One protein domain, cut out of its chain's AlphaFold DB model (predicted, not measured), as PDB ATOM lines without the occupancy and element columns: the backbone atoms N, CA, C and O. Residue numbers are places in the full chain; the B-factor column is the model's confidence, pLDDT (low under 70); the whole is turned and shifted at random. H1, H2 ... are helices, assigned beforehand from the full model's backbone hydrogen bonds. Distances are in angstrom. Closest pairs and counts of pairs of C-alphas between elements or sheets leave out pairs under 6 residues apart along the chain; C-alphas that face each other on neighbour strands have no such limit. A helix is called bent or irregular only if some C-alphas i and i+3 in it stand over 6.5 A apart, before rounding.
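This is residues 131 to 310 of the 329 residues of an uncharacterized protein of Hungatella hathewayi (UniProt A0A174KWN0). Three long helices, H1, H3 and H7, and the shorter H4 make a four-sided core: H3 runs alongside H1 on one side, H7 crosses H1 on the other, and H4 packs between H3 and H7. Three smaller helices, H2, H6 and H5, form a chain over one end of this core, reaching from H1 and H7 across to H3, while the first residues of H1 and the last of H7 come together at the other end. The printed part has 180 residues with seven named helices, H1 to H7 in chain order, and no named strand; its class is all helix. The whole is compact, with a radius of gyration of the C-alphas of 17.0 A and spans of 55 by 41 by 36 A.

H1, residues 131 to 158, is the longest helix, with 28 residues. It touches H3, residues 204 to 229, at a shallow tilt of 18 degrees, opposite ways; the closest C-alphas are those of Phe 144 and Ile 215, 6.4 A apart. H1 also touches H7, residues 284 to 309, at a steep tilt of 44 degrees, opposite ways, with the C-alphas of Gln 142 and Val 300 closest at 6.0 A. H3 and H7 are apart. H4, residues 232 to 243, forms a helical hairpin with H3: they run opposite ways at a shallow tilt of 33 degrees, only just short of steep, and the C-alphas of Ile 216 and Thr 242 are closest at 4.9 A; H3 touches H4 with residues 215 to 227 alone. H4 touches residues 289 to 299 of H7 at a steep tilt of 48 degrees, opposite ways, with the C-alphas of Ala 237 and Ser 292 closest at 4.8 A. H1 and H4 are near each other. H2, residues 176 to 185, only just touches H1, with 3 pairs of C-alphas within 8 A, the closest being Tyr 156 and Ile 182 at 6.6 A. H2 also touches residues 286 to 290 of H7, at a steep tilt of 62 degrees, with the C-alphas of Ser 176 and Ile 286 closest at 5.7 A. H6, residues 271 to 274, touches H2, where the C-alphas of Tyr 183 and Gly 272 are closest at 4.4 A. H6 also touches H5, residues 249 to 259, with the C-alphas of Pro 251 and Leu 274 closest at 5.2 A. H5 touches residues 208 to 216 of H3 at a steep tilt of 46 degrees, opposite ways, closest at the C-alphas of Lys 209 and Asn 252, 6.0 A apart; H4 and H5 touch only at the corner by their link. Every O i to N i+4 pair is within hydrogen-bond range in H1, H2, H4, H5 and H7, against 20 of 22 in H3; H6 is too short for such a pair.

H1 begins at C-alpha 131, (10.073, -67.054, 9.533), and is 39.3 A long from first to last C-alpha. H3 begins at C-alpha 204, (38.970, -39.918, 16.157), and is 35.7 A long; it has a kink of 44 degrees near residue 223 and is irregular, C-alphas 225 and 228 being 8.2 A apart. H7 is 38.1 A long and ends at C-alpha 309, (13.666, -73.390, 18.003). Of the shorter helices, H4 is 15.9 A long, H5 15.7 A, H2 14.4 A and H6 5.5 A.

The C-alphas of Glu 265 and Gln 310 are the two farthest apart, 58.9 A, while the first and last printed C-alphas, 131 and 310, are 8.3 A apart. The printed part has no cut. The links from H1 to H2, from H2 to H3 and from H5 to H6 are long. Residues 259 to 265, of which 259 belongs to H5, stand free. The mean pLDDT of the printed part is 83.5; residues 160 to 173, 194 to 200, 263 to 267 and 276 to 284 are under 70.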
ATOM      1  N   ILE A 131       8.799 -66.740   8.862       87.38
ATOM      2  CA  ILE A 131      10.073 -67.054   9.533       87.38
ATOM      3  C   ILE A 131      11.278 -66.437   8.800       87.38
ATOM      4  O   ILE A 131      12.063 -65.765   9.469       87.38
ATOM      5  N   PRO A 132      11.440 -66.573   7.464       88.12
ATOM      6  CA  PRO A 132      12.545 -65.928   6.751       88.12
ATOM      7  C   PRO A 132      12.531 -64.404   6.892       88.12
ATOM      8  O   PRO A 132      13.579 -63.781   7.026       88.12
ATOM      9  N   ARG A 133      11.333 -63.808   6.910       89.06
ATOM     10  CA  ARG A 133      11.147 -62.364   7.068       89.06
ATOM     11  C   ARG A 133      11.580 -61.896   8.461       89.06
ATOM     12  O   ARG A 133      12.372 -60.970   8.569       89.06
ATOM     13  N   ARG A 134      11.155 -62.604   9.515       90.56
ATOM     14  CA  ARG A 134      11.587 -62.351  10.901       90.56
ATOM     15  C   ARG A 134      13.090 -62.553  11.091       90.56
ATOM     16  O   ARG A 134      13.714 -61.778  11.802       90.56
ATOM     17  N   ALA A 135      13.674 -63.555  10.436       90.19
ATOM     18  CA  ALA A 135      15.115 -63.792  10.459       90.19
ATOM     19  C   ALA A 135      15.906 -62.643   9.812       90.19
ATOM     20  O   ALA A 135      16.900 -62.197  10.379       90.19
ATOM     21  N   ALA A 136      15.449 -62.131   8.664       91.25
ATOM     22  CA  ALA A 136      16.051 -60.960   8.028       91.25
ATOM     23  C   ALA A 136      15.944 -59.714   8.922       91.25
ATOM     24  O   ALA A 136      16.948 -59.047   9.158       91.25
ATOM     25  N   LEU A 137      14.760 -59.461   9.489       93.94
ATOM     26  CA  LEU A 137      14.530 -58.345  10.408       93.94
ATOM     27  C   LEU A 137      15.431 -58.424  11.647       93.94
ATOM     28  O   LEU A 137      16.074 -57.448  12.022       93.94
ATOM     29  N   GLN A 138      15.509 -59.605  12.266       93.69
ATOM     30  CA  GLN A 138      16.382 -59.843  13.411       93.69
ATOM     31  C   GLN A 138      17.843 -59.561  13.055       93.69
ATOM     32  O   GLN A 138      18.541 -58.946  13.859       93.69
ATOM     33  N   ARG A 139      18.296 -59.967  11.862       91.88
ATOM     34  CA  ARG A 139      19.673 -59.745  11.416       91.88
ATOM     35  C   ARG A 139      19.968 -58.267  11.180       91.88
ATOM     36  O   ARG A 139      21.044 -57.810  11.551       91.88
ATOM     37  N   GLU A 140      19.035 -57.530  10.586       95.12
ATOM     38  CA  GLU A 140      19.161 -56.084  10.375       95.12
ATOM     39  C   GLU A 140      19.295 -55.362  11.726       95.12
ATOM     40  O   GLU A 140      20.304 -54.709  11.980       95.12
ATOM     41  N   VAL A 141      18.364 -55.574  12.659       96.44
ATOM     42  CA  VAL A 141      18.435 -54.954  13.997       96.44
ATOM     43  C   VAL A 141      19.674 -55.414  14.773       96.44
ATOM     44  O   VAL A 141      20.295 -54.621  15.482       96.44
ATOM     45  N   GLN A 142      20.082 -56.678  14.622       94.50
ATOM     46  CA  GLN A 142      21.323 -57.179  15.201       94.50
ATOM     47  C   GLN A 142      22.535 -56.404  14.682       94.50
ATOM     48  O   GLN A 142      23.336 -55.958  15.493       94.50
ATOM     49  N   LEU A 143      22.686 -56.248  13.364       93.75
ATOM     50  CA  LEU A 143      23.819 -55.529  12.772       93.75
ATOM     51  C   LEU A 143      23.869 -54.078  13.246       93.75
ATOM     52  O   LEU A 143      24.927 -53.619  13.664       93.75
ATOM     53  N   PHE A 144      22.717 -53.404  13.265       96.44
ATOM     54  CA  PHE A 144      22.584 -52.055  13.808       96.44
ATOM     55  C   PHE A 144      23.075 -51.977  15.263       96.44
ATOM     56  O   PHE A 144      23.913 -51.146  15.604       96.44
ATOM     57  N   THR A 145      22.619 -52.908  16.104       94.75
ATOM     58  CA  THR A 145      23.007 -52.979  17.521       94.75
ATOM     59  C   THR A 145      24.503 -53.260  17.689       94.75
ATOM     60  O   THR A 145      25.153 -52.654  18.537       94.75
ATOM     61  N   ILE A 146      25.059 -54.166  16.878       91.25
ATOM     62  CA  ILE A 146      26.479 -54.534  16.913       91.25
ATOM     63  C   ILE A 146      27.356 -53.355  16.509       91.25
ATOM     64  O   ILE A 146      28.373 -53.138  17.149       91.25
ATOM     65  N   TRP A 147      26.986 -52.580  15.489       93.25
ATOM     66  CA  TRP A 147      27.788 -51.423  15.084       93.25
ATOM     67  C   TRP A 147      27.858 -50.362  16.176       93.25
ATOM     68  O   TRP A 147      28.946 -49.879  16.470       93.25
ATOM     69  N   ILE A 148      26.739 -50.085  16.850       93.44
ATOM     70  CA  ILE A 148      26.724 -49.177  18.005       93.44
ATOM     71  C   ILE A 148      27.645 -49.700  19.107       93.44
ATOM     72  O   ILE A 148      28.490 -48.974  19.625       93.44
ATOM     73  N   VAL A 149      27.496 -50.976  19.458       90.12
ATOM     74  CA  VAL A 149      28.297 -51.608  20.507       90.12
ATOM     75  C   VAL A 149      29.791 -51.610  20.161       90.12
ATOM     76  O   VAL A 149      30.599 -51.233  21.004       90.12
ATOM     77  N   ASN A 150      30.151 -51.979  18.932       88.25
ATOM     78  CA  ASN A 150      31.533 -52.030  18.464       88.25
ATOM     79  C   ASN A 150      32.171 -50.643  18.440       88.25
ATOM     80  O   ASN A 150      33.333 -50.511  18.808       88.25
ATOM     81  N   MET A 151      31.424 -49.611  18.040       90.25
ATOM     82  CA  MET A 151      31.899 -48.230  18.094       90.25
ATOM     83  C   MET A 151      32.306 -47.859  19.530       90.25
ATOM     84  O   MET A 151      33.431 -47.418  19.759       90.25
ATOM     85  N   TRP A 152      31.440 -48.126  20.515       87.25
ATOM     86  CA  TRP A 152      31.735 -47.871  21.934       87.25
ATOM     87  C   TRP A 152      32.868 -48.730  22.486       87.25
ATOM     88  O   TRP A 152      33.689 -48.257  23.269       87.25
ATOM     89  N   GLU A 153      32.936 -49.991  22.078       83.62
ATOM     90  CA  GLU A 153      34.013 -50.891  22.466       83.62
ATOM     91  C   GLU A 153      35.364 -50.447  21.894       83.62
ATOM     92  O   GLU A 153      36.372 -50.531  22.591       83.62
ATOM     93  N   ASN A 154      35.395 -49.935  20.664       84.69
ATOM     94  CA  ASN A 154      36.606 -49.400  20.054       84.69
ATOM     95  C   ASN A 154      37.065 -48.128  20.759       84.69
ATOM     96  O   ASN A 154      38.251 -48.008  21.060       84.69
ATOM     97  N   PHE A 155      36.147 -47.224  21.105       84.88
ATOM     98  CA  PHE A 155      36.491 -46.102  21.975       84.88
ATOM     99  C   PHE A 155      37.095 -46.592  23.285       84.88
ATOM    100  O   PHE A 155      38.194 -46.199  23.652       84.88
ATOM    101  N   TYR A 156      36.442 -47.533  23.956       78.88
ATOM    102  CA  TYR A 156      36.969 -48.045  25.210       78.88
ATOM    103  C   TYR A 156      38.368 -48.657  25.065       78.88
ATOM    104  O   TYR A 156      39.253 -48.419  25.887       78.88
ATOM    105  N   LYS A 157      38.562 -49.493  24.042       77.12
ATOM    106  CA  LYS A 157      39.831 -50.182  23.832       77.12
ATOM    107  C   LYS A 157      40.918 -49.175  23.523       77.12
ATOM    108  O   LYS A 157      41.917 -49.194  24.210       77.12
ATOM    109  N   TYR A 158      40.718 -48.278  22.565       77.44
ATOM    110  CA  TYR A 158      41.822 -47.530  21.967       77.44
ATOM    111  C   TYR A 158      42.004 -46.100  22.498       77.44
ATOM    112  O   TYR A 158      42.942 -45.425  22.079       77.44
ATOM    113  N   VAL A 159      41.160 -45.621  23.418       72.25
ATOM    114  CA  VAL A 159      41.295 -44.277  24.010       72.25
ATOM    115  C   VAL A 159      42.407 -44.264  25.071       72.25
ATOM    116  O   VAL A 159      42.253 -44.777  26.178       72.25
ATOM    117  N   GLY A 160      43.569 -43.707  24.710       63.19
ATOM    118  CA  GLY A 160      44.729 -43.481  25.588       63.19
ATOM    119  C   GLY A 160      46.067 -43.501  24.832       63.19
ATOM    120  O   GLY A 160      46.150 -44.081  23.756       63.19
ATOM    121  N   GLU A 161      47.136 -42.923  25.406       56.16
ATOM    122  CA  GLU A 161      48.482 -42.832  24.780       56.16
ATOM    123  C   GLU A 161      49.084 -44.191  24.354       56.16
ATOM    124  O   GLU A 161      49.938 -44.230  23.477       56.16
ATOM    125  N   ASN A 162      48.615 -45.305  24.936       53.69
ATOM    126  CA  ASN A 162      49.037 -46.677  24.607       53.69
ATOM    127  C   ASN A 162      47.887 -47.573  24.098       53.69
ATOM    128  O   ASN A 162      48.043 -48.792  24.043       53.69
ATOM    129  N   GLY A 163      46.719 -47.005  23.775       51.06
ATOM    130  CA  GLY A 163      45.601 -47.753  23.190       51.06
ATOM    131  C   GLY A 163      44.926 -48.784  24.104       51.06
ATOM    132  O   GLY A 163      44.416 -49.767  23.577       51.06
ATOM    133  N   ILE A 164      44.961 -48.590  25.434       55.81
ATOM    134  CA  ILE A 164      44.160 -49.323  26.438       55.81
ATOM    135  C   ILE A 164      43.759 -48.342  27.552       55.81
ATOM    136  O   ILE A 164      44.630 -47.824  28.259       55.81
ATOM    137  N   LEU A 165      42.455 -48.106  27.756       56.75
ATOM    138  CA  LEU A 165      41.964 -47.438  28.968       56.75
ATOM    139  C   LEU A 165      42.411 -48.237  30.204       56.75
ATOM    140  O   LEU A 165      42.185 -49.442  30.283       56.75
ATOM    141  N   LYS A 166      42.986 -47.573  31.217       56.72
ATOM    142  CA  LYS A 166      43.473 -48.206  32.469       56.72
ATOM    143  C   LYS A 166      42.384 -48.895  33.312       56.72
ATOM    144  O   LYS A 166      42.684 -49.414  34.384       56.72
ATOM    145  N   TYR A 167      41.129 -48.856  32.883       58.44
ATOM    146  CA  TYR A 167      40.007 -49.414  33.619       58.44
ATOM    147  C   TYR A 167      39.789 -50.881  33.231       58.44
ATOM    148  O   TYR A 167      39.854 -51.255  32.060       58.44
ATOM    149  N   GLU A 168      39.502 -51.730  34.215       57.75
ATOM    150  CA  GLU A 168      38.990 -53.073  33.951       57.75
ATOM    151  C   GLU A 168      37.523 -52.965  33.520       57.75
ATOM    152  O   GLU A 168      36.696 -52.359  34.214       57.75
ATOM    153  N   MET A 169      37.176 -53.551  32.370       58.62
ATOM    154  CA  MET A 169      35.774 -53.684  31.987       58.62
ATOM    155  C   MET A 169      35.103 -54.642  32.968       58.62
ATOM    156  O   MET A 169      35.176 -55.859  32.802       58.62
ATOM    157  N   ASN A 170      34.343 -54.116  33.925       56.41
ATOM    158  CA  ASN A 170      33.437 -54.921  34.752       56.41
ATOM    159  C   ASN A 170      32.187 -55.379  33.965       56.41
ATOM    160  O   ASN A 170      31.057 -55.277  34.435       56.41
ATOM    161  N   GLY A 171      32.381 -55.846  32.726       58.94
ATOM    162  CA  GLY A 171      31.377 -56.502  31.885       58.94
ATOM    163  C   GLY A 171      30.236 -55.629  31.352       58.94
ATOM    164  O   GLY A 171      29.371 -56.158  30.659       58.94
ATOM    165  N   ASN A 172      30.201 -54.323  31.644       68.12
ATOM    166  CA  ASN A 172      29.049 -53.477  31.323       68.12
ATOM    167  C   ASN A 172      29.462 -52.136  30.686       68.12
ATOM    168  O   ASN A 172      29.360 -51.086  31.317       68.12
ATOM    169  N   ILE A 173      29.921 -52.179  29.424       68.44
ATOM    170  CA  ILE A 173      30.223 -50.981  28.600       68.44
ATOM    171  C   ILE A 173      29.007 -50.046  28.515       68.44
ATOM    172  O   ILE A 173      29.145 -48.830  28.466       68.44
ATOM    173  N   LEU A 174      27.798 -50.610  28.567       78.62
ATOM    174  CA  LEU A 174      26.530 -49.881  28.545       78.62
ATOM    175  C   LEU A 174      26.141 -49.387  29.948       78.62
ATOM    176  O   LEU A 174      25.032 -49.623  30.433       78.62
ATOM    177  N   ASN A 175      27.083 -48.724  30.613       84.56
ATOM    178  CA  ASN A 175      26.843 -47.950  31.821       84.56
ATOM    179  C   ASN A 175      27.042 -46.474  31.479       84.56
ATOM    180  O   ASN A 175      28.109 -46.085  31.013       84.56
ATOM    181  N   SER A 176      26.042 -45.648  31.764       84.00
ATOM    182  CA  SER A 176      26.068 -44.212  31.493       84.00
ATOM    183  C   SER A 176      27.291 -43.514  32.091       84.00
ATOM    184  O   SER A 176      27.865 -42.640  31.455       84.00
ATOM    185  N   GLN A 177      27.749 -43.936  33.276       82.19
ATOM    186  CA  GLN A 177      28.967 -43.393  33.892       82.19
ATOM    187  C   GLN A 177      30.242 -43.800  33.146       82.19
ATOM    188  O   GLN A 177      31.195 -43.030  33.105       82.19
ATOM    189  N   ALA A 178      30.280 -45.013  32.587       81.06
ATOM    190  CA  ALA A 178      31.418 -45.472  31.797       81.06
ATOM    191  C   ALA A 178      31.476 -44.722  30.463       81.06
ATOM    192  O   ALA A 178      32.542 -44.250  30.086       81.06
ATOM    193  N   LEU A 179      30.324 -44.544  29.808       82.81
ATOM    194  CA  LEU A 179      30.219 -43.751  28.586       82.81
ATOM    195  C   LEU A 179      30.669 -42.309  28.826       82.81
ATOM    196  O   LEU A 179      31.551 -41.844  28.119       82.81
ATOM    197  N   LEU A 180      30.161 -41.635  29.861       83.06
ATOM    198  CA  LEU A 180      30.567 -40.259  30.185       83.06
ATOM    199  C   LEU A 180      32.087 -40.099  30.332       83.06
ATOM    200  O   LEU A 180      32.658 -39.170  29.773       83.06
ATOM    201  N   LYS A 181      32.753 -41.036  31.014       81.75
ATOM    202  CA  LYS A 181      34.217 -41.015  31.138       81.75
ATOM    203  C   LYS A 181      34.917 -41.150  29.786       81.75
ATOM    204  O   LYS A 181      35.829 -40.391  29.500       81.75
ATOM    205  N   ILE A 182      34.458 -42.082  28.946       81.75
ATOM    206  CA  ILE A 182      34.993 -42.270  27.589       81.75
ATOM    207  C   ILE A 182      34.882 -40.968  26.786       81.75
ATOM    208  O   ILE A 182      35.818 -40.587  26.094       81.75
ATOM    209  N   TYR A 183      33.753 -40.273  26.897       83.31
ATOM    210  CA  TYR A 183      33.520 -39.008  26.206       83.31
ATOM    211  C   TYR A 183      34.490 -37.900  26.615       83.31
ATOM    212  O   TYR A 183      34.975 -37.169  25.749       83.31
ATOM    213  N   ASP A 184      34.759 -37.773  27.912       83.12
ATOM    214  CA  ASP A 184      35.688 -36.768  28.427       83.12
ATOM    215  C   ASP A 184      37.145 -37.069  28.024       83.12
ATOM    216  O   ASP A 184      37.921 -36.137  27.817       83.12
ATOM    217  N   ASP A 185      37.492 -38.348  27.842       83.56
ATOM    218  CA  ASP A 185      38.849 -38.807  27.514       83.56
ATOM    219  C   ASP A 185      39.174 -38.786  25.998       83.56
ATOM    220  O   ASP A 185      40.349 -38.825  25.615       83.56
ATOM    221  N   ILE A 186      38.170 -38.738  25.109       84.69
ATOM    222  CA  ILE A 186      38.386 -38.710  23.649       84.69
ATOM    223  C   ILE A 186      38.683 -37.292  23.178       84.69
ATOM    224  O   ILE A 186      37.781 -36.459  23.086       84.69
ATOM    225  N   GLU A 187      39.923 -37.055  22.759       87.19
ATOM    226  CA  GLU A 187      40.292 -35.876  21.972       87.19
ATOM    227  C   GLU A 187      40.108 -36.148  20.474       87.19
ATOM    228  O   GLU A 187      40.720 -37.056  19.907       87.19
ATOM    229  N   LEU A 188      39.276 -35.337  19.821       86.38
ATOM    230  CA  LEU A 188      38.836 -35.547  18.438       86.38
ATOM    231  C   LEU A 188      39.966 -35.415  17.410       86.38
ATOM    232  O   LEU A 188      39.980 -36.134  16.409       86.38
ATOM    233  N   SER A 189      40.935 -34.540  17.688       85.62
ATOM    234  CA  SER A 189      42.085 -34.273  16.820       85.62
ATOM    235  C   SER A 189      43.200 -35.317  16.922       85.62
ATOM    236  O   SER A 189      44.132 -35.280  16.119       85.62
ATOM    237  N   LYS A 190      43.162 -36.219  17.914       86.00
ATOM    238  CA  LYS A 190      44.185 -37.263  18.076       86.00
ATOM    239  C   LYS A 190      44.004 -38.382  17.048       86.00
ATOM    240  O   LYS A 190      42.894 -38.663  16.593       86.00
ATOM    241  N   GLU A 191      45.112 -39.041  16.709       83.31
ATOM    242  CA  GLU A 191      45.111 -40.222  15.844       83.31
ATOM    243  C   GLU A 191      44.389 -41.396  16.541       83.31
ATOM    244  O   GLU A 191      44.621 -41.696  17.713       83.31
ATOM    245  N   CYS A 192      43.491 -42.063  15.820       79.94
ATOM    246  CA  CYS A 192      42.788 -43.277  16.220       79.94
ATOM    247  C   CYS A 192      43.580 -44.483  15.721       79.94
ATOM    248  O   CYS A 192      43.572 -44.845  14.544       79.94
ATOM    249  N   HIS A 193      44.242 -45.155  16.659       71.88
ATOM    250  CA  HIS A 193      45.003 -46.386  16.411       71.88
ATOM    251  C   HIS A 193      44.111 -47.622  16.167       71.88
ATOM    252  O   HIS A 193      44.601 -48.716  15.907       71.88
ATOM    253  N   CYS A 194      42.794 -47.436  16.233       68.81
ATOM    254  CA  CYS A 194      41.728 -48.413  16.010       68.81
ATOM    255  C   CYS A 194      41.557 -48.842  14.543       68.81
ATOM    256  O   CYS A 194      40.767 -49.735  14.236       68.81
ATOM    257  N   ILE A 195      42.202 -48.126  13.626       63.12
ATOM    258  CA  ILE A 195      41.780 -48.013  12.234       63.12
ATOM    259  C   ILE A 195      42.539 -48.999  11.344       63.12
ATOM    260  O   ILE A 195      43.767 -49.002  11.297       63.12
ATOM    261  N   ALA A 196      41.790 -49.794  10.573       57.03
ATOM    262  CA  ALA A 196      42.309 -50.453   9.376       57.03
ATOM    263  C   ALA A 196      42.762 -49.388   8.362       57.03
ATOM    264  O   ALA A 196      42.112 -48.356   8.264       57.03
ATOM    265  N   GLU A 197      43.818 -49.636   7.580       58.38
ATOM    266  CA  GLU A 197      44.528 -48.678   6.695       58.38
ATOM    267  C   GLU A 197      43.668 -47.811   5.732       58.38
ATOM    268  O   GLU A 197      44.199 -46.940   5.052       58.38
ATOM    269  N   SER A 198      42.350 -48.017   5.668       57.28
ATOM    270  CA  SER A 198      41.391 -47.420   4.742       57.28
ATOM    271  C   SER A 198      40.771 -46.068   5.136       57.28
ATOM    272  O   SER A 198      40.020 -45.533   4.322       57.28
ATOM    273  N   ILE A 199      40.993 -45.512   6.337       63.12
ATOM    274  CA  ILE A 199      40.425 -44.193   6.709       63.12
ATOM    275  C   ILE A 199      41.447 -43.082   6.407       63.12
ATOM    276  O   ILE A 199      42.572 -43.167   6.901       63.12
ATOM    277  N   PRO A 200      41.073 -42.042   5.632       59.41
ATOM    278  CA  PRO A 200      42.021 -41.075   5.070       59.41
ATOM    279  C   PRO A 200      42.755 -40.229   6.118       59.41
ATOM    280  O   PRO A 200      43.969 -40.083   6.016       59.41
ATOM    281  N   ASP A 201      42.054 -39.744   7.149       72.31
ATOM    282  CA  ASP A 201      42.625 -38.772   8.099       72.31
ATOM    283  C   ASP A 201      43.008 -39.373   9.456       72.31
ATOM    284  O   ASP A 201      43.481 -38.654  10.332       72.31
ATOM    285  N   LYS A 202      42.793 -40.687   9.638       80.94
ATOM    286  CA  LYS A 202      43.055 -41.484  10.856       80.94
ATOM    287  C   LYS A 202      42.692 -40.823  12.199       80.94
ATOM    288  O   LYS A 202      43.119 -41.318  13.232       80.94
ATOM    289  N   SER A 203      41.907 -39.749  12.237       87.69
ATOM    290  CA  SER A 203      41.533 -39.056  13.469       87.69
ATOM    291  C   SER A 203      40.319 -39.707  14.124       87.69
ATOM    292  O   SER A 203      39.502 -40.361  13.462       87.69
ATOM    293  N   TRP A 204      40.172 -39.503  15.433       87.81
ATOM    294  CA  TRP A 204      38.970 -39.918  16.157       87.81
ATOM    295  C   TRP A 204      37.701 -39.250  15.632       87.81
ATOM    296  O   TRP A 204      36.659 -39.897  15.562       87.81
ATOM    297  N   GLU A 205      37.796 -37.994  15.203       89.56
ATOM    298  CA  GLU A 205      36.706 -37.276  14.543       89.56
ATOM    299  C   GLU A 205      36.231 -37.976  13.265       89.56
ATOM    300  O   GLU A 205      35.037 -38.245  13.106       89.56
ATOM    301  N   SER A 206      37.165 -38.317  12.372       88.56
ATOM    302  CA  SER A 206      36.863 -38.984  11.101       88.56
ATOM    303  C   SER A 206      36.257 -40.370  11.328       88.56
ATOM    304  O   SER A 206      35.253 -40.729  10.703       88.56
ATOM    305  N   TYR A 207      36.811 -41.123  12.285       89.12
ATOM    306  CA  TYR A 207      36.277 -42.418  12.702       89.12
ATOM    307  C   TYR A 207      34.848 -42.303  13.241       89.12
ATOM    308  O   TYR A 207      33.941 -42.963  12.731       89.12
ATOM    309  N   PHE A 208      34.631 -41.439  14.236       90.88
ATOM    310  CA  PHE A 208      33.332 -41.276  14.882       90.88
ATOM    311  C   PHE A 208      32.253 -40.839  13.894       90.88
ATOM    312  O   PHE A 208      31.164 -41.411  13.879       90.88
ATOM    313  N   LYS A 209      32.570 -39.868  13.029       91.69
ATOM    314  CA  LYS A 209      31.670 -39.402  11.971       91.69
ATOM    315  C   LYS A 209      31.292 -40.536  11.021       91.69
ATOM    316  O   LYS A 209      30.111 -40.741  10.762       91.69
ATOM    317  N   THR A 210      32.279 -41.299  10.551       91.19
ATOM    318  CA  THR A 210      32.058 -42.421   9.624       91.19
ATOM    319  C   THR A 210      31.161 -43.494  10.241       91.19
ATOM    320  O   THR A 210      30.210 -43.947   9.602       91.19
ATOM    321  N   GLU A 211      31.421 -43.888  11.489       91.81
ATOM    322  CA  GLU A 211      30.600 -44.888  12.179       91.81
ATOM    323  C   GLU A 211      29.194 -44.362  12.493       91.81
ATOM    324  O   GLU A 211      28.215 -45.070  12.255       91.81
ATOM    325  N   CYS A 212      29.055 -43.112  12.946       94.62
ATOM    326  CA  CYS A 212      27.743 -42.514  13.192       94.62
ATOM    327  C   CYS A 212      26.917 -42.396  11.912       94.62
ATOM    328  O   CYS A 212      25.744 -42.764  11.920       94.62
ATOM    329  N   ASP A 213      27.505 -41.930  10.808       95.06
ATOM    330  CA  ASP A 213      26.818 -41.846   9.516       95.06
ATOM    331  C   ASP A 213      26.343 -43.226   9.055       95.06
ATOM    332  O   ASP A 213      25.172 -43.389   8.707       95.06
ATOM    333  N   ARG A 214      27.204 -44.244   9.160       95.38
ATOM    334  CA  ARG A 214      26.852 -45.634   8.853       95.38
ATOM    335  C   ARG A 214      25.698 -46.150   9.718       95.38
ATOM    336  O   ARG A 214      24.776 -46.780   9.198       95.38
ATOM    337  N   ILE A 215      25.752 -45.921  11.032       96.94
ATOM    338  CA  ILE A 215      24.719 -46.354  11.984       96.94
ATOM    339  C   ILE A 215      23.393 -45.648  11.685       96.94
ATOM    340  O   ILE A 215      22.359 -46.312  11.594       96.94
ATOM    341  N   ILE A 216      23.416 -44.326  11.498       97.56
ATOM    342  CA  ILE A 216      22.223 -43.507  11.257       97.56
ATOM    343  C   ILE A 216      21.577 -43.870   9.921       97.56
ATOM    344  O   ILE A 216      20.372 -44.115   9.879       97.56
ATOM    345  N   GLU A 217      22.354 -43.969   8.841       97.50
ATOM    346  CA  GLU A 217      21.842 -44.358   7.525       97.50
ATOM    347  C   GLU A 217      21.170 -45.735   7.586       97.50
ATOM    348  O   GLU A 217      20.047 -45.924   7.113       97.50
ATOM    349  N   PHE A 218      21.828 -46.705   8.220       98.00
ATOM    350  CA  PHE A 218      21.300 -48.058   8.315       98.00
ATOM    351  C   PHE A 218      20.065 -48.153   9.216       98.00
ATOM    352  O   PHE A 218      19.103 -48.837   8.865       98.00
ATOM    353  N   GLY A 219      20.046 -47.438  10.342       98.12
ATOM    354  CA  GLY A 219      18.870 -47.356  11.205       98.12
ATOM    355  C   GLY A 219      17.681 -46.681  10.512       98.12
ATOM    356  O   GLY A 219      16.562 -47.189  10.592       98.12
ATOM    357  N   ASN A 220      17.914 -45.620   9.735       98.12
ATOM    358  CA  ASN A 220      16.876 -44.974   8.925       98.12
ATOM    359  C   ASN A 220      16.302 -45.920   7.865       98.12
ATOM    360  O   ASN A 220      15.088 -45.971   7.683       98.12
ATOM    361  N   ARG A 221      17.143 -46.747   7.230       98.00
ATOM    362  CA  ARG A 221      16.669 -47.805   6.324       98.00
ATOM    363  C   ARG A 221      15.799 -48.834   7.048       98.00
ATOM    364  O   ARG A 221      14.780 -49.256   6.507       98.00
ATOM    365  N   ILE A 222      16.163 -49.239   8.266       97.62
ATOM    366  CA  ILE A 222      15.324 -50.139   9.074       97.62
ATOM    367  C   ILE A 222      13.953 -49.495   9.326       97.62
ATOM    368  O   ILE A 222      12.928 -50.143   9.125       97.62
ATOM    369  N   ILE A 223      13.918 -48.223   9.718       97.81
ATOM    370  CA  ILE A 223      12.674 -47.482   9.969       97.81
ATOM    371  C   ILE A 223      11.824 -47.412   8.695       97.81
ATOM    372  O   ILE A 223      10.657 -47.795   8.722       97.81
ATOM    373  N   GLU A 224      12.409 -47.001   7.571       97.31
ATOM    374  CA  GLU A 224      11.709 -46.832   6.294       97.31
ATOM    375  C   GLU A 224      11.105 -48.147   5.779       97.31
ATOM    376  O   GLU A 224       9.924 -48.203   5.429       97.31
ATOM    377  N   TYR A 225      11.887 -49.231   5.767       96.56
ATOM    378  CA  TYR A 225      11.469 -50.486   5.138       96.56
ATOM    379  C   TYR A 225      10.772 -51.462   6.092       96.56
ATOM    380  O   TYR A 225      10.061 -52.357   5.627       96.56
ATOM    381  N   ARG A 226      10.965 -51.334   7.413       95.75
ATOM    382  CA  ARG A 226      10.518 -52.332   8.403       95.75
ATOM    383  C   ARG A 226       9.590 -51.797   9.486       95.75
ATOM    384  O   ARG A 226       9.192 -52.592  10.336       95.75
ATOM    385  N   ALA A 227       9.176 -50.525   9.454       94.88
ATOM    386  CA  ALA A 227       8.307 -49.935  10.485       94.88
ATOM    387  C   ALA A 227       7.108 -50.821  10.870       94.88
ATOM    388  O   ALA A 227       6.875 -51.073  12.047       94.88
ATOM    389  N   SER A 228       6.381 -51.350   9.880       94.50
ATOM    390  CA  SER A 228       5.189 -52.186  10.115       94.50
ATOM    391  C   SER A 228       5.470 -53.571  10.719       94.50
ATOM    392  O   SER A 228       4.546 -54.250  11.160       94.50
ATOM    393  N   GLU A 229       6.725 -54.021  10.687       94.19
ATOM    394  CA  GLU A 229       7.144 -55.353  11.137       94.19
ATOM    395  C   GLU A 229       7.782 -55.329  12.526       94.19
ATOM    396  O   GLU A 229       7.851 -56.364  13.194       94.19
ATOM    397  N   LEU A 230       8.280 -54.164  12.943       95.19
ATOM    398  CA  LEU A 230       8.959 -53.987  14.214       95.19
ATOM    399  C   LEU A 230       7.953 -53.894  15.363       95.19
ATOM    400  O   LEU A 230       6.934 -53.208  15.251       95.19
ATOM    401  N   PRO A 231       8.252 -54.523  16.510       96.62
ATOM    402  CA  PRO A 231       7.558 -54.195  17.743       96.62
ATOM    403  C   PRO A 231       7.712 -52.697  18.063       96.62
ATOM    404  O   PRO A 231       8.790 -52.143  17.824       96.62
ATOM    405  N   PRO A 232       6.675 -52.029  18.604       97.50
ATOM    406  CA  PRO A 232       6.705 -50.583  18.819       97.50
ATOM    407  C   PRO A 232       7.892 -50.110  19.662       97.50
ATOM    408  O   PRO A 232       8.521 -49.109  19.346       97.50
ATOM    409  N   ASP A 233       8.243 -50.848  20.709       97.31
ATOM    410  CA  ASP A 233       9.377 -50.562  21.587       97.31
ATOM    411  C   ASP A 233      10.731 -50.626  20.866       97.31
ATOM    412  O   ASP A 233      11.614 -49.816  21.146       97.31
ATOM    413  N   ILE A 234      10.881 -51.545  19.912       98.12
ATOM    414  CA  ILE A 234      12.089 -51.685  19.087       98.12
ATOM    415  C   ILE A 234      12.135 -50.607  18.015       98.12
ATOM    416  O   ILE A 234      13.186 -50.009  17.804       98.12
ATOM    417  N   PHE A 235      10.996 -50.308  17.391       98.12
ATOM    418  CA  PHE A 235      10.871 -49.182  16.474       98.12
ATOM    419  C   PHE A 235      11.300 -47.874  17.150       98.12
ATOM    420  O   PHE A 235      12.176 -47.186  16.632       98.12
ATOM    421  N   TYR A 236      10.752 -47.568  18.331       98.00
ATOM    422  CA  TYR A 236      11.108 -46.359  19.071       98.00
ATOM    423  C   TYR A 236      12.576 -46.343  19.486       98.00
ATOM    424  O   TYR A 236      13.196 -45.291  19.410       98.00
ATOM    425  N   ALA A 237      13.156 -47.482  19.875       97.94
ATOM    426  CA  ALA A 237      14.578 -47.547  20.198       97.94
ATOM    427  C   ALA A 237      15.463 -47.218  18.980       97.94
ATOM    428  O   ALA A 237      16.397 -46.434  19.109       97.94
ATOM    429  N   VAL A 238      15.164 -47.766  17.794       98.12
ATOM    430  CA  VAL A 238      15.912 -47.451  16.560       98.12
ATOM    431  C   VAL A 238      15.691 -45.995  16.140       98.12
ATOM    432  O   VAL A 238      16.654 -45.298  15.822       98.12
ATOM    433  N   PHE A 239      14.448 -45.510  16.177       97.94
ATOM    434  CA  PHE A 239      14.105 -44.119  15.867       97.94
ATOM    435  C   PHE A 239      14.833 -43.130  16.777       97.94
ATOM    436  O   PHE A 239      15.501 -42.216  16.298       97.94
ATOM    437  N   TYR A 240      14.772 -43.355  18.085       97.00
ATOM    438  CA  TYR A 240      15.445 -42.523  19.069       97.00
ATOM    439  C   TYR A 240      16.965 -42.521  18.840       97.00
ATOM    440  O   TYR A 240      17.564 -41.456  18.709       97.00
ATOM    441  N   LEU A 241      17.583 -43.698  18.664       96.56
ATOM    442  CA  LEU A 241      19.028 -43.816  18.427       96.56
ATOM    443  C   LEU A 241      19.509 -43.107  17.149       96.56
ATOM    444  O   LEU A 241      20.634 -42.618  17.098       96.56
ATOM    445  N   THR A 242      18.660 -43.025  16.126       96.94
ATOM    446  CA  THR A 242      18.992 -42.400  14.835       96.94
ATOM    447  C   THR A 242      18.667 -40.910  14.773       96.94
ATOM    448  O   THR A 242      19.336 -40.177  14.043       96.94
ATOM    449  N   SER A 243      17.683 -40.442  15.544       94.75
ATOM    450  CA  SER A 243      17.129 -39.087  15.410       94.75
ATOM    451  C   SER A 243      17.412 -38.181  16.607       94.75
ATOM    452  O   SER A 243      17.671 -36.996  16.425       94.75
ATOM    453  N   GLU A 244      17.367 -38.728  17.821       92.94
ATOM    454  CA  GLU A 244      17.330 -37.949  19.070       92.94
ATOM    455  C   GLU A 244      18.462 -38.306  20.039       92.94
ATOM    456  O   GLU A 244      18.658 -37.628  21.042       92.94
ATOM    457  N   SER A 245      19.221 -39.363  19.749       93.06
ATOM    458  CA  SER A 245      20.263 -39.839  20.649       93.06
ATOM    459  C   SER A 245      21.343 -38.797  20.894       93.06
ATOM    460  O   SER A 245      21.985 -38.306  19.958       93.06
ATOM    461  N   GLY A 246      21.588 -38.549  22.180       89.19
ATOM    462  CA  GLY A 246      22.657 -37.682  22.660       89.19
ATOM    463  C   GLY A 246      24.051 -38.254  22.411       89.19
ATOM    464  O   GLY A 246      25.018 -37.500  22.457       89.19
ATOM    465  N   THR A 247      24.164 -39.555  22.123       88.81
ATOM    466  CA  THR A 247      25.448 -40.228  21.896       88.81
ATOM    467  C   THR A 247      25.736 -40.626  20.451       88.81
ATOM    468  O   THR A 247      26.867 -40.987  20.134       88.81
ATOM    469  N   ILE A 248      24.739 -40.574  19.565       92.69
ATOM    470  CA  ILE A 248      24.898 -40.952  18.153       92.69
ATOM    471  C   ILE A 248      24.451 -39.807  17.244       92.69
ATOM    472  O   ILE A 248      25.266 -39.199  16.551       92.69
ATOM    473  N   SER A 249      23.151 -39.499  17.244       91.88
ATOM    474  CA  SER A 249      22.570 -38.561  16.279       91.88
ATOM    475  C   SER A 249      23.042 -37.130  16.512       91.88
ATOM    476  O   SER A 249      23.535 -36.475  15.591       91.88
ATOM    477  N   MET A 250      22.946 -36.654  17.752       88.44
ATOM    478  CA  MET A 250      23.216 -35.260  18.079       88.44
ATOM    479  C   MET A 250      24.697 -34.882  17.918       88.44
ATOM    480  O   MET A 250      24.967 -33.899  17.223       88.44
ATOM    481  N   PRO A 251      25.675 -35.666  18.420       87.00
ATOM    482  CA  PRO A 251      27.086 -35.383  18.168       87.00
ATOM    483  C   PRO A 251      27.441 -35.393  16.675       87.00
ATOM    484  O   PRO A 251      28.202 -34.542  16.220       87.00
ATOM    485  N   ASN A 252      26.849 -36.297  15.884       91.19
ATOM    486  CA  ASN A 252      27.083 -36.338  14.440       91.19
ATOM    487  C   ASN A 252      26.541 -35.087  13.724       91.19
ATOM    488  O   ASN A 252      27.199 -34.529  12.845       91.19
ATOM    489  N   GLN A 253      25.351 -34.615  14.106       89.38
ATOM    490  CA  GLN A 253      24.786 -33.372  13.570       89.38
ATOM    491  C   GLN A 253      25.654 -32.162  13.928       89.38
ATOM    492  O   GLN A 253      25.955 -31.346  13.056       89.38
ATOM    493  N   LEU A 254      26.106 -32.073  15.181       87.12
ATOM    494  CA  LEU A 254      26.989 -30.998  15.632       87.12
ATOM    495  C   LEU A 254      28.317 -31.003  14.867       87.12
ATOM    496  O   LEU A 254      28.720 -29.958  14.361       87.12
ATOM    497  N   LEU A 255      28.948 -32.165  14.677       86.81
ATOM    498  CA  LEU A 255      30.165 -32.272  13.866       86.81
ATOM    499  C   LEU A 255      29.952 -31.781  12.435       86.81
ATOM    500  O   LEU A 255      30.787 -31.048  11.911       86.81
ATOM    501  N   LYS A 256      28.829 -32.129  11.796       89.00
ATOM    502  CA  LYS A 256      28.506 -31.634  10.446       89.00
ATOM    503  C   LYS A 256      28.384 -30.111  10.407       89.00
ATOM    504  O   LYS A 256      28.847 -29.499   9.448       89.00
ATOM    505  N   ILE A 257      27.810 -29.510  11.448       86.69
ATOM    506  CA  ILE A 257      27.697 -28.054  11.581       86.69
ATOM    507  C   ILE A 257      29.085 -27.416  11.732       86.69
ATOM    508  O   ILE A 257      29.395 -26.483  10.991       86.69
ATOM    509  N   PHE A 258      29.949 -27.948  12.601       82.44
ATOM    510  CA  PHE A 258      31.311 -27.428  12.782       82.44
ATOM    511  C   PHE A 258      32.142 -27.490  11.490       82.44
ATOM    512  O   PHE A 258      32.821 -26.525  11.152       82.44
ATOM    513  N   HIS A 259      31.998 -28.552  10.692       81.88
ATOM    514  CA  HIS A 259      32.671 -28.663   9.390       81.88
ATOM    515  C   HIS A 259      32.094 -27.749   8.297       81.88
ATOM    516  O   HIS A 259      32.745 -27.537   7.276       81.88
ATOM    517  N   SER A 260      30.877 -27.222   8.464       83.62
ATOM    518  CA  SER A 260      30.192 -26.429   7.431       83.62
ATOM    519  C   SER A 260      30.670 -24.970   7.316       83.62
ATOM    520  O   SER A 260      30.100 -24.203   6.543       83.62
ATOM    521  N   GLY A 261      31.745 -24.595   8.022       71.00
ATOM    522  CA  GLY A 261      32.418 -23.302   7.855       71.00
ATOM    523  C   GLY A 261      32.141 -22.273   8.952       71.00
ATOM    524  O   GLY A 261      32.296 -21.076   8.709       71.00
ATOM    525  N   ILE A 262      31.747 -22.706  10.155       72.19
ATOM    526  CA  ILE A 262      31.787 -21.824  11.329       72.19
ATOM    527  C   ILE A 262      33.268 -21.521  11.627       72.19
ATOM    528  O   ILE A 262      34.073 -22.453  11.620       72.19
ATOM    529  N   PRO A 263      33.662 -20.252  11.855       64.31
ATOM    530  CA  PRO A 263      35.046 -19.898  12.160       64.31
ATOM    531  C   PRO A 263      35.616 -20.764  13.296       64.31
ATOM    532  O   PRO A 263      34.943 -20.947  14.311       64.31
ATOM    533  N   ASN A 264      36.859 -21.240  13.136       59.41
ATOM    534  CA  ASN A 264      37.630 -22.112  14.054       59.41
ATOM    535  C   ASN A 264      37.788 -21.595  15.506       59.41
ATOM    536  O   ASN A 264      38.555 -22.148  16.290       59.41
ATOM    537  N   GLU A 265      37.101 -20.524  15.895       60.38
ATOM    538  CA  GLU A 265      37.124 -19.981  17.254       60.38
ATOM    539  C   GLU A 265      36.436 -20.915  18.267       60.38
ATOM    540  O   GLU A 265      36.720 -20.839  19.461       60.38
ATOM    541  N   TYR A 266      35.613 -21.860  17.797       63.59
ATOM    542  CA  TYR A 266      35.019 -22.929  18.604       63.59
ATOM    543  C   TYR A 266      35.653 -24.282  18.267       63.59
ATOM    544  O   TYR A 266      34.995 -25.176  17.738       63.59
ATOM    545  N   ASN A 267      36.948 -24.434  18.549       68.94
ATOM    546  CA  ASN A 267      37.611 -25.732  18.435       68.94
ATOM    547  C   ASN A 267      36.997 -26.706  19.447       68.94
ATOM    548  O   ASN A 267      37.234 -26.594  20.652       68.94
ATOM    549  N   VAL A 268      36.210 -27.662  18.955       74.06
ATOM    550  CA  VAL A 268      35.781 -28.817  19.742       74.06
ATOM    551  C   VAL A 268      37.001 -29.711  19.929       74.06
ATOM    552  O   VAL A 268      37.517 -30.288  18.977       74.06
ATOM    553  N   ILE A 269      37.490 -29.788  21.161       77.88
ATOM    554  CA  ILE A 269      38.697 -30.537  21.516       77.88
ATOM    555  C   ILE A 269      38.322 -31.975  21.864       77.88
ATOM    556  O   ILE A 269      38.986 -32.909  21.418       77.88
ATOM    557  N   THR A 270      37.246 -32.159  22.635       83.56
ATOM    558  CA  THR A 270      36.845 -33.476  23.141       83.56
ATOM    559  C   THR A 270      35.438 -33.863  22.720       83.56
ATOM    560  O   THR A 270      34.562 -33.013  22.550       83.56
ATOM    561  N   LEU A 271      35.193 -35.169  22.591       83.88
ATOM    562  CA  LEU A 271      33.872 -35.693  22.251       83.88
ATOM    563  C   LEU A 271      32.826 -35.283  23.307       83.88
ATOM    564  O   LEU A 271      31.681 -34.995  22.967       83.88
ATOM    565  N   GLY A 272      33.215 -35.193  24.585       83.38
ATOM    566  CA  GLY A 272      32.344 -34.761  25.684       83.38
ATOM    567  C   GLY A 272      31.791 -33.339  25.544       83.38
ATOM    568  O   GLY A 272      30.759 -33.023  26.136       83.38
ATOM    569  N   GLN A 273      32.415 -32.485  24.728       84.38
ATOM    570  CA  GLN A 273      31.889 -31.152  24.405       84.38
ATOM    571  C   GLN A 273      30.713 -31.195  23.419       84.38
ATOM    572  O   GLN A 273      29.967 -30.222  23.326       84.38
ATOM    573  N   LEU A 274      30.525 -32.310  22.706       82.62
ATOM    574  CA  LEU A 274      29.407 -32.517  21.784       82.62
ATOM    575  C   LEU A 274      28.165 -33.099  22.466       82.62
ATOM    576  O   LEU A 274      27.101 -33.138  21.849       82.62
ATOM    577  N   ILE A 275      28.273 -33.554  23.717       78.69
ATOM    578  CA  ILE A 275      27.105 -34.020  24.463       78.69
ATOM    579  C   ILE A 275      26.384 -32.806  25.058       78.69
ATOM    580  O   ILE A 275      27.013 -32.001  25.754       78.69
ATOM    581  N   PRO A 276      25.059 -32.686  24.873       68.00
ATOM    582  CA  PRO A 276      24.273 -31.672  25.558       68.00
ATOM    583  C   PRO A 276      24.375 -31.857  27.076       68.00
ATOM    584  O   PRO A 276      23.869 -32.827  27.641       68.00
ATOM    585  N   LYS A 277      25.003 -30.903  27.764       68.94
ATOM    586  CA  LYS A 277      24.949 -30.818  29.227       68.94
ATOM    587  C   LYS A 277      23.650 -30.110  29.607       68.94
ATOM    588  O   LYS A 277      23.548 -28.890  29.485       68.94
ATOM    589  N   GLN A 278      22.615 -30.856  30.000       58.41
ATOM    590  CA  GLN A 278      21.381 -30.235  30.495       58.41
ATOM    591  C   GLN A 278      21.644 -29.529  31.829       58.41
ATOM    592  O   GLN A 278      22.186 -30.123  32.761       58.41
ATOM    593  N   ALA A 279      21.177 -28.283  31.950       48.94
ATOM    594  CA  ALA A 279      21.210 -27.526  33.196       48.94
ATOM    595  C   ALA A 279      20.432 -28.272  34.301       48.94
ATOM    596  O   ALA A 279      19.207 -28.205  34.369       48.94
ATOM    597  N   GLY A 280      21.148 -29.007  35.159       56.28
ATOM    598  CA  GLY A 280      20.604 -29.656  36.356       56.28
ATOM    599  C   GLY A 280      20.625 -31.191  36.383       56.28
ATOM    600  O   GLY A 280      20.410 -31.750  37.456       56.28
ATOM    601  N   SER A 281      20.920 -31.894  35.279       53.19
ATOM    602  CA  SER A 281      21.258 -33.330  35.326       53.19
ATOM    603  C   SER A 281      21.968 -33.805  34.051       53.19
ATOM    604  O   SER A 281      21.308 -34.110  33.059       53.19
ATOM    605  N   ASP A 282      23.291 -33.968  34.103       54.75
ATOM    606  CA  ASP A 282      24.159 -34.385  32.981       54.75
ATOM    607  C   ASP A 282      23.888 -35.803  32.410       54.75
ATOM    608  O   ASP A 282      24.611 -36.276  31.542       54.75
ATOM    609  N   ILE A 283      22.877 -36.534  32.900       60.31
ATOM    610  CA  ILE A 283      22.796 -38.002  32.739       60.31
ATOM    611  C   ILE A 283      21.525 -38.466  31.999       60.31
ATOM    612  O   ILE A 283      21.430 -39.631  31.609       60.31
ATOM    613  N   ARG A 284      20.513 -37.607  31.794       57.81
ATOM    614  CA  ARG A 284      19.206 -38.077  31.280       57.81
ATOM    615  C   ARG A 284      19.270 -38.642  29.857       57.81
ATOM    616  O   ARG A 284      18.685 -39.702  29.636       57.81
ATOM    617  N   ASP A 285      20.030 -38.024  28.958       73.56
ATOM    618  CA  ASP A 285      20.036 -38.425  27.543       73.56
ATOM    619  C   ASP A 285      20.853 -39.712  27.312       73.56
ATOM    620  O   ASP A 285      20.415 -40.623  26.608       73.56
ATOM    621  N   ILE A 286      21.968 -39.884  28.033       85.44
ATOM    622  CA  ILE A 286      22.800 -41.100  27.953       85.44
ATOM    623  C   ILE A 286      22.091 -42.305  28.580       85.44
ATOM    624  O   ILE A 286      22.194 -43.422  28.073       85.44
ATOM    625  N   ASN A 287      21.334 -42.107  29.666       88.31
ATOM    626  CA  ASN A 287      20.536 -43.190  30.246       88.31
ATOM    627  C   ASN A 287      19.519 -43.738  29.238       88.31
ATOM    628  O   ASN A 287      19.339 -44.952  29.151       88.31
ATOM    629  N   MET A 288      18.869 -42.860  28.472       91.25
ATOM    630  CA  MET A 288      17.898 -43.278  27.464       91.25
ATOM    631  C   MET A 288      18.571 -43.996  26.288       91.25
ATOM    632  O   MET A 288      18.034 -44.994  25.801       91.25
ATOM    633  N   ASP A 289      19.765 -43.556  25.877       92.12
ATOM    634  CA  ASP A 289      20.581 -44.251  24.872       92.12
ATOM    635  C   ASP A 289      20.928 -45.671  25.334       92.12
ATOM    636  O   ASP A 289      20.665 -46.651  24.634       92.12
ATOM    637  N   VAL A 290      21.440 -45.800  26.562       91.81
ATOM    638  CA  VAL A 290      21.792 -47.082  27.182       91.81
ATOM    639  C   VAL A 290      20.581 -48.011  27.273       91.81
ATOM    640  O   VAL A 290      20.673 -49.185  26.905       91.81
ATOM    641  N   GLU A 291      19.437 -47.513  27.742       93.19
ATOM    642  CA  GLU A 291      18.212 -48.311  27.841       93.19
ATOM    643  C   GLU A 291      17.676 -48.720  26.464       93.19
ATOM    644  O   GLU A 291      17.219 -49.852  26.292       93.19
ATOM    645  N   SER A 292      17.786 -47.852  25.457       95.50
ATOM    646  CA  SER A 292      17.413 -48.175  24.077       95.50
ATOM    647  C   SER A 292      18.294 -49.291  23.515       95.50
ATOM    648  O   SER A 292      17.771 -50.289  23.019       95.50
ATOM    649  N   ILE A 293      19.617 -49.207  23.686       94.38
ATOM    650  CA  ILE A 293      20.551 -50.261  23.261       94.38
ATOM    651  C   ILE A 293      20.258 -51.578  23.997       94.38
ATOM    652  O   ILE A 293      20.208 -52.642  23.373       94.38
ATOM    653  N   LYS A 294      19.993 -51.541  25.311       93.06
ATOM    654  CA  LYS A 294      19.621 -52.742  26.082       93.06
ATOM    655  C   LYS A 294      18.343 -53.392  25.558       93.06
ATOM    656  O   LYS A 294      18.316 -54.617  25.421       93.06
ATOM    657  N   LYS A 295      17.305 -52.609  25.237       95.56
ATOM    658  CA  LYS A 295      16.064 -53.128  24.632       95.56
ATOM    659  C   LYS A 295      16.354 -53.864  23.327       95.56
ATOM    660  O   LYS A 295      15.883 -54.989  23.159       95.56
ATOM    661  N   LEU A 296      17.185 -53.285  22.459       95.88
ATOM    662  CA  LEU A 296      17.592 -53.927  21.208       95.88
ATOM    663  C   LEU A 296      18.328 -55.249  21.461       95.88
ATOM    664  O   LEU A 296      17.949 -56.271  20.894       95.88
ATOM    665  N   ILE A 297      19.312 -55.276  22.366       93.00
ATOM    666  CA  ILE A 297      20.058 -56.500  22.715       93.00
ATOM    667  C   ILE A 297      19.123 -57.589  23.255       93.00
ATOM    668  O   ILE A 297      19.213 -58.754  22.849       93.00
ATOM    669  N   VAL A 298      18.228 -57.231  24.180       94.00
ATOM    670  CA  VAL A 298      17.261 -58.165  24.772       94.00
ATOM    671  C   VAL A 298      16.372 -58.753  23.683       94.00
ATOM    672  O   VAL A 298      16.236 -59.977  23.611       94.00
ATOM    673  N   TRP A 299      15.824 -57.910  22.812       96.00
ATOM    674  CA  TRP A 299      14.956 -58.346  21.729       96.00
ATOM    675  C   TRP A 299      15.683 -59.223  20.710       96.00
ATOM    676  O   TRP A 299      15.219 -60.325  20.421       96.00
ATOM    677  N   VAL A 300      16.869 -58.817  20.244       94.12
ATOM    678  CA  VAL A 300      17.704 -59.598  19.312       94.12
ATOM    679  C   VAL A 300      17.968 -60.999  19.868       94.12
ATOM    680  O   VAL A 300      17.864 -61.991  19.144       94.12
ATOM    681  N   ASN A 301      18.262 -61.100  21.166       92.06
ATOM    682  CA  ASN A 301      18.531 -62.368  21.838       92.06
ATOM    683  C   ASN A 301      17.271 -63.220  22.069       92.06
ATOM    684  O   ASN A 301      17.347 -64.453  22.042       92.06
ATOM    685  N   GLN A 302      16.119 -62.597  22.323       93.00
ATOM    686  CA  GLN A 302      14.833 -63.293  22.414       93.00
ATOM    687  C   GLN A 302      14.416 -63.847  21.050       93.00
ATOM    688  O   GLN A 302      14.060 -65.025  20.947       93.00
ATOM    689  N   GLU A 303      14.534 -63.032  20.008       92.25
ATOM    690  CA  GLU A 303      14.199 -63.397  18.638       92.25
ATOM    691  C   GLU A 303      15.140 -64.490  18.121       92.25
ATOM    692  O   GLU A 303      14.683 -65.482  17.556       92.25
ATOM    693  N   TYR A 304      16.436 -64.417  18.442       89.94
ATOM    694  CA  TYR A 304      17.385 -65.501  18.182       89.94
ATOM    695  C   TYR A 304      16.939 -66.835  18.798       89.94
ATOM    696  O   TYR A 304      16.868 -67.852  18.106       89.94
ATOM    697  N   LYS A 305      16.579 -66.846  20.091       90.19
ATOM    698  CA  LYS A 305      16.085 -68.056  20.775       90.19
ATOM    699  C   LYS A 305      14.800 -68.587  20.143       90.19
ATOM    700  O   LYS A 305      14.587 -69.800  20.118       90.19
ATOM    701  N   PHE A 306      13.923 -67.699  19.678       89.62
ATOM    702  CA  PHE A 306      12.713 -68.084  18.959       89.62
ATOM    703  C   PHE A 306      13.057 -68.756  17.626       89.62
ATOM    704  O   PHE A 306      12.572 -69.857  17.362       89.62
ATOM    705  N   LEU A 307      13.929 -68.139  16.827       87.69
ATOM    706  CA  LEU A 307      14.341 -68.628  15.515       87.69
ATOM    707  C   LEU A 307      15.113 -69.952  15.606       87.69
ATOM    708  O   LEU A 307      14.837 -70.869  14.838       87.69
ATOM    709  N   GLN A 308      15.986 -70.118  16.602       85.56
ATOM    710  CA  GLN A 308      16.737 -71.359  16.828       85.56
ATOM    711  C   GLN A 308      15.823 -72.562  17.128       85.56
ATOM    712  O   GLN A 308      16.133 -73.699  16.770       85.56
ATOM    713  N   LYS A 309      14.664 -72.334  17.762       85.94
ATOM    714  CA  LYS A 309      13.666 -73.390  18.003       85.94
ATOM    715  C   LYS A 309      12.964 -73.837  16.718       85.94
ATOM    716  O   LYS A 309      12.421 -74.945  16.680       85.94
ATOM    717  N   GLN A 310      12.977 -73.018  15.666       81.50
ATOM    718  CA  GLN A 310      12.405 -73.361  14.369       81.50
ATOM    719  C   GLN A 310      13.381 -74.278  13.614       81.50
ATOM    720  O   GLN A 310      14.141 -73.832  12.761       81.50
TER     721      GLN A 310